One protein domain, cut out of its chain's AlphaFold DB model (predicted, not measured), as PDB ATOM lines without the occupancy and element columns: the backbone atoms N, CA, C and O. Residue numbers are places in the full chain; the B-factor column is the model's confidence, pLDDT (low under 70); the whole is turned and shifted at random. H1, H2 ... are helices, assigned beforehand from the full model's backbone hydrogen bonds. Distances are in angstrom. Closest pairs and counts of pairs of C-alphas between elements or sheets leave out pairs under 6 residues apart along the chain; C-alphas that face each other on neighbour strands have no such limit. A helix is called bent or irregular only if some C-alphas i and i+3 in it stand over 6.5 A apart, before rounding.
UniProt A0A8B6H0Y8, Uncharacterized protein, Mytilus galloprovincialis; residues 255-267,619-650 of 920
ATOM      1  N   GLY A 255     162.150 168.733 160.806       90.19
ATOM      2  CA  GLY A 255     163.023 168.270 161.881       90.19
ATOM      3  C   GLY A 255     162.238 167.793 163.105       90.19
ATOM      4  O   GLY A 255     162.643 166.812 163.725       90.19
ATOM      5  N   LEU A 256     161.092 168.419 163.393       90.75
ATOM      6  CA  LEU A 256     160.161 167.990 164.443       90.75
ATOM      7  C   LEU A 256     159.479 166.673 164.085       90.75
ATOM      8  O   LEU A 256     159.474 165.749 164.886       90.75
ATOM      9  N   ALA A 257     158.976 166.560 162.856       92.31
ATOM     10  CA  ALA A 257     158.352 165.350 162.340       92.31
ATOM     11  C   ALA A 257     159.288 164.146 162.442       92.31
ATOM     12  O   ALA A 257     158.886 163.083 162.900       92.31
ATOM     13  N   ARG A 258     160.564 164.331 162.081       92.06
ATOM     14  CA  ARG A 258     161.585 163.292 162.235       92.06
ATOM     15  C   ARG A 258     161.827 162.924 163.701       92.06
ATOM     16  O   ARG A 258     161.985 161.744 163.997       92.06
ATOM     17  N   ARG A 259     161.884 163.909 164.605       90.56
ATOM     18  CA  ARG A 259     162.053 163.652 166.043       90.56
ATOM     19  C   ARG A 259     160.883 162.830 166.586       90.56
ATOM     20  O   ARG A 259     161.125 161.778 167.159       90.56
ATOM     21  N   MET A 260     159.651 163.254 166.304       91.25
ATOM     22  CA  MET A 260     158.433 162.538 166.696       91.25
ATOM     23  C   MET A 260     158.392 161.118 166.117       91.25
ATOM     24  O   MET A 260     158.133 160.172 166.852       91.25
ATOM     25  N   LEU A 261     158.724 160.945 164.832       93.81
ATOM     26  CA  LEU A 261     158.796 159.629 164.194       93.81
ATOM     27  C   LEU A 261     159.749 158.690 164.954       93.81
ATOM     28  O   LEU A 261     159.358 157.589 165.333       93.81
ATOM     29  N   PHE A 262     160.980 159.123 165.242       91.44
ATOM     30  CA  PHE A 262     161.941 158.277 165.959       91.44
ATOM     31  C   PHE A 262     161.621 158.089 167.442       91.44
ATOM     32  O   PHE A 262     161.932 157.028 167.975       91.44
ATOM     33  N   ASP A 263     160.993 159.063 168.102       89.56
ATOM     34  CA  ASP A 263     160.549 158.899 169.486       89.56
ATOM     35  C   ASP A 263     159.431 157.845 169.580       89.56
ATOM     36  O   ASP A 263     159.523 156.968 170.436       89.56
ATOM     37  N   THR A 264     158.469 157.825 168.645       91.06
ATOM     38  CA  THR A 264     157.472 156.733 168.581       91.06
ATOM     39  C   THR A 264     158.115 155.377 168.283       91.06
ATOM     40  O   THR A 264     157.806 154.389 168.944       91.06
ATOM     41  N   GLY A 265     159.093 155.328 167.368       90.75
ATOM     42  CA  GLY A 265     159.865 154.112 167.109       90.75
ATOM     43  C   GLY A 265     160.590 153.605 168.360       90.75
ATOM     44  O   GLY A 265     160.533 152.415 168.662       90.75
ATOM     45  N   ARG A 266     161.215 154.507 169.129       85.94
ATOM     46  CA  ARG A 266     161.882 154.175 170.396       85.94
ATOM     47  C   ARG A 266     160.890 153.651 171.434       85.94
ATOM     48  O   ARG A 266     161.190 152.655 172.082       85.94
ATOM     49  N   GLN A 267     159.726 154.286 171.578       85.31
ATOM     50  CA  GLN A 267     158.660 153.840 172.487       85.31
ATOM     51  C   GLN A 267     158.137 152.446 172.114       85.31
ATOM     52  O   GLN A 267     157.861 151.638 172.993       85.31
ATOM     53  N   ASN A 619     144.522 164.049 164.081       87.38
ATOM     54  CA  ASN A 619     144.558 165.509 163.905       87.38
ATOM     55  C   ASN A 619     143.899 165.949 162.594       87.38
ATOM     56  O   ASN A 619     143.217 166.973 162.534       87.38
ATOM     57  N   ARG A 620     144.060 165.157 161.527       88.62
ATOM     58  CA  ARG A 620     143.404 165.424 160.244       88.62
ATOM     59  C   ARG A 620     141.898 165.199 160.282       88.62
ATOM     60  O   ARG A 620     141.177 165.942 159.624       88.62
ATOM     61  N   ARG A 621     141.423 164.208 161.041       87.31
ATOM     62  CA  ARG A 621     139.988 163.984 161.285       87.31
ATOM     63  C   ARG A 621     139.391 165.126 162.108       87.31
ATOM     64  O   ARG A 621     138.306 165.598 161.782       87.31
ATOM     65  N   LEU A 622     140.117 165.618 163.114       84.19
ATOM     66  CA  LEU A 622     139.706 166.768 163.921       84.19
ATOM     67  C   LEU A 622     139.571 168.045 163.082       84.19
ATOM     68  O   LEU A 622     138.561 168.728 163.199       84.19
ATOM     69  N   GLY A 623     140.519 168.338 162.186       83.50
ATOM     70  CA  GLY A 623     140.413 169.512 161.305       83.50
ATOM     71  C   GLY A 623     139.310 169.425 160.242       83.50
ATOM     72  O   GLY A 623     138.893 170.454 159.718       83.50
ATOM     73  N   ASP A 624     138.811 168.225 159.923       84.19
ATOM     74  CA  ASP A 624     137.602 168.068 159.100       84.19
ATOM     75  C   ASP A 624     136.315 168.298 159.908       84.19
ATOM     76  O   ASP A 624     135.289 168.678 159.336       84.19
ATOM     77  N   ALA A 625     136.348 168.029 161.217       83.81
ATOM     78  CA  ALA A 625     135.225 168.245 162.125       83.81
ATOM     79  C   ALA A 625     135.103 169.715 162.558       83.81
ATOM     80  O   ALA A 625     133.987 170.206 162.719       83.81
ATOM     81  N   ASP A 626     136.236 170.407 162.696       81.88
ATOM     82  CA  ASP A 626     136.337 171.790 163.153       81.88
ATOM     83  C   ASP A 626     137.165 172.643 162.163       81.88
ATOM     84  O   ASP A 626     138.392 172.490 162.093       81.88
ATOM     85  N   PRO A 627     136.525 173.557 161.400       82.56
ATOM     86  CA  PRO A 627     137.209 174.438 160.453       82.56
ATOM     87  C   PRO A 627     138.310 175.306 161.067       82.56
ATOM     88  O   PRO A 627     139.238 175.689 160.349       82.56
ATOM     89  N   ASP A 628     138.234 175.609 162.363       79.25
ATOM     90  CA  ASP A 628     139.230 176.441 163.038       79.25
ATOM     91  C   ASP A 628     140.525 175.651 163.283       79.25
ATOM     92  O   ASP A 628     141.625 176.200 163.203       79.25
ATOM     93  N   LYS A 629     140.429 174.319 163.371       80.38
ATOM     94  CA  LYS A 629     141.572 173.395 163.481       80.38
ATOM     95  C   LYS A 629     142.142 172.947 162.134       80.38
ATOM     96  O   LYS A 629     143.065 172.129 162.089       80.38
ATOM     97  N   ALA A 630     141.668 173.500 161.014       80.50
ATOM     98  CA  ALA A 630     142.146 173.134 159.678       80.50
ATOM     99  C   ALA A 630     143.665 173.343 159.494       80.50
ATOM    100  O   ALA A 630     144.316 172.596 158.764       80.50
ATOM    101  N   ILE A 631     144.260 174.331 160.171       78.75
ATOM    102  CA  ILE A 631     145.710 174.592 160.099       78.75
ATOM    103  C   ILE A 631     146.506 173.544 160.862       78.75
ATOM    104  O   ILE A 631     147.571 173.140 160.392       78.75
ATOM    105  N   ILE A 632     145.990 173.079 162.000       81.31
ATOM    106  CA  ILE A 632     146.585 171.976 162.757       81.31
ATOM    107  C   ILE A 632     146.569 170.722 161.879       81.31
ATOM    108  O   ILE A 632     147.600 170.079 161.710       81.31
ATOM    109  N   ALA A 633     145.449 170.439 161.205       84.75
ATOM    110  CA  ALA A 633     145.355 169.324 160.265       84.75
ATOM    111  C   ALA A 633     146.331 169.436 159.078       84.75
ATOM    112  O   ALA A 633     146.977 168.446 158.723       84.75
ATOM    113  N   GLU A 634     146.479 170.613 158.459       84.06
ATOM    114  CA  GLU A 634     147.442 170.801 157.362       84.06
ATOM    115  C   GLU A 634     148.902 170.775 157.849       84.06
ATOM    116  O   GLU A 634     149.772 170.265 157.140       84.06
ATOM    117  N   THR A 635     149.182 171.250 159.066       84.75
ATOM    118  CA  THR A 635     150.509 171.136 159.694       84.75
ATOM    119  C   THR A 635     150.827 169.675 160.009       84.75
ATOM    120  O   THR A 635     151.877 169.192 159.599       84.75
ATOM    121  N   SER A 636     149.895 168.909 160.583       87.06
ATOM    122  CA  SER A 636     150.076 167.467 160.804       87.06
ATOM    123  C   SER A 636     150.187 166.670 159.507       87.06
ATOM    124  O   SER A 636     150.950 165.711 159.424       87.06
ATOM    125  N   LYS A 637     149.504 167.079 158.436       87.44
ATOM    126  CA  LYS A 637     149.742 166.515 157.099       87.44
ATOM    127  C   LYS A 637     151.172 166.777 156.622       87.44
ATOM    128  O   LYS A 637     151.785 165.883 156.035       87.44
ATOM    129  N   LEU A 638     151.703 167.979 156.855       88.00
ATOM    130  CA  LEU A 638     153.100 168.288 156.561       88.00
ATOM    131  C   LEU A 638     154.046 167.457 157.433       88.00
ATOM    132  O   LEU A 638     155.034 166.959 156.902       88.00
ATOM    133  N   GLU A 639     153.745 167.260 158.718       89.31
ATOM    134  CA  GLU A 639     154.510 166.388 159.619       89.31
ATOM    135  C   GLU A 639     154.555 164.953 159.087       89.31
ATOM    136  O   GLU A 639     155.642 164.420 158.872       89.31
ATOM    137  N   GLY A 640     153.397 164.364 158.771       87.81
ATOM    138  CA  GLY A 640     153.302 163.008 158.228       87.81
ATOM    139  C   GLY A 640     154.137 162.818 156.959       87.81
ATOM    140  O   GLY A 640     154.915 161.871 156.855       87.81
ATOM    141  N   ASN A 641     154.055 163.768 156.023       84.19
ATOM    142  CA  ASN A 641     154.846 163.733 154.789       84.19
ATOM    143  C   ASN A 641     156.336 164.052 155.012       84.19
ATOM    144  O   ASN A 641     157.186 163.601 154.250       84.19
ATOM    145  N   SER A 642     156.684 164.845 156.026       88.44
ATOM    146  CA  SER A 642     158.078 165.235 156.275       88.44
ATOM    147  C   SER A 642     158.837 164.223 157.129       88.44
ATOM    148  O   SER A 642     160.064 164.188 157.050       88.44
ATOM    149  N   GLY A 643     158.134 163.391 157.906       86.62
ATOM    150  CA  GLY A 643     158.731 162.346 158.738       86.62
ATOM    151  C   GLY A 643     159.632 161.421 157.921       86.62
ATOM    152  O   GLY A 643     160.824 161.315 158.211       86.62
ATOM    153  N   TYR A 644     159.107 160.847 156.828       86.19
ATOM    154  CA  TYR A 644     159.913 159.996 155.944       86.19
ATOM    155  C   TYR A 644     160.989 160.788 155.194       86.19
ATOM    156  O   TYR A 644     162.122 160.320 155.085       86.19
ATOM    157  N   GLY A 645     160.678 162.002 154.719       89.12
ATOM    158  CA  GLY A 645     161.641 162.856 154.017       89.12
ATOM    159  C   GLY A 645     162.878 163.162 154.866       89.12
ATOM    160  O   GLY A 645     163.987 163.253 154.341       89.12
ATOM    161  N   GLY A 646     162.710 163.231 156.189       88.44
ATOM    162  CA  GLY A 646     163.797 163.368 157.149       88.44
ATOM    163  C   GLY A 646     164.740 162.162 157.230       88.44
ATOM    164  O   GLY A 646     165.875 162.354 157.658       88.44
ATOM    165  N   THR A 647     164.308 160.960 156.827       91.19
ATOM    166  CA  THR A 647     165.122 159.721 156.831       91.19
ATOM    167  C   THR A 647     165.970 159.549 155.568       91.19
ATOM    168  O   THR A 647     167.003 158.891 155.611       91.19
ATOM    169  N   ILE A 648     165.572 160.185 154.460       92.62
ATOM    170  CA  ILE A 648     166.252 160.145 153.147       92.62
ATOM    171  C   ILE A 648     166.824 161.511 152.755       92.62
ATOM    172  O   ILE A 648     167.035 161.818 151.583       92.62
ATOM    173  N   MET A 649     167.023 162.368 153.752       91.56
ATOM    174  CA  MET A 649     167.578 163.697 153.565       91.56
ATOM    175  C   MET A 649     169.026 163.593 153.079       91.56
ATOM    176  O   MET A 649     169.861 162.952 153.709       91.56
ATOM    177  N   ASP A 650     169.326 164.277 151.980       90.56
ATOM    178  CA  ASP A 650     170.655 164.286 151.372       90.56
ATOM    179  C   ASP A 650     171.626 165.157 152.188       90.56
ATOM    180  O   ASP A 650     171.726 166.373 151.985       90.56
TER     181      ASP A 650
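What this domain is: This is residues 255 to 267 and 619 to 650 of the 920 residues of an uncharacterized protein of Mytilus galloprovincialis (UniProt A0A8B6H0Y8). The long helix H3 makes the length of a loose, flat L: the short helix H2 folds back along one part of it as a helical hairpin, and H1 meets it near the other end, about perpendicular to it. H1 and H2 are apart, with only H3 touching both. The printed part has 45 residues with three named helices, H1, H2 and H3 in chain order, and no named strand; the class is all helix. The whole is loose, with a radius of gyration of the C-alphas of 12.1 A, and spans 35 by 25 by 12 A.

Where its parts are: H1, residues 255 to 267, begins at C-alpha 255 at (163.023, 168.270, 161.881) and is 18.4 A long from first to last C-alpha. After the cut, H2 holds residues 619 to 625, with C-alpha 619 at (144.558, 165.509, 163.905), and is 9.9 A long. H3, residues 627 to 645, is 27.8 A long and ends at C-alpha 645 at (161.641, 162.856, 154.017). H3 is irregular: C-alphas 628 and 631 are 7.4 A apart.

How they stand to each other: H1 touches residues 639 to 644 of H3, about perpendicular at 75 degrees; their closest C-alphas, those of Arg 258 and Gly 643, are 4.6 A apart. H2 touches residues 629 to 637 of H3 at a shallow tilt of 27 degrees, opposite ways; their closest C-alphas, those of Gly 623 and Ala 630, are 4.3 A apart. In H1 and H2 every O i to N i+4 pair is within hydrogen-bond range; in H3, 11 of 15 are.

The domain as a whole: The C-alphas farthest apart, those of Ala 625 and Asp 650, are 37.2 A from each other. Residues 268 to 618 are not printed, and C-alphas 267 and 619 stand 20.2 A apart across this cut. The link from H2 to H3 is tight, with 1 residue. The mean pLDDT of the printed part is 87.1, and no printed residue is under 70.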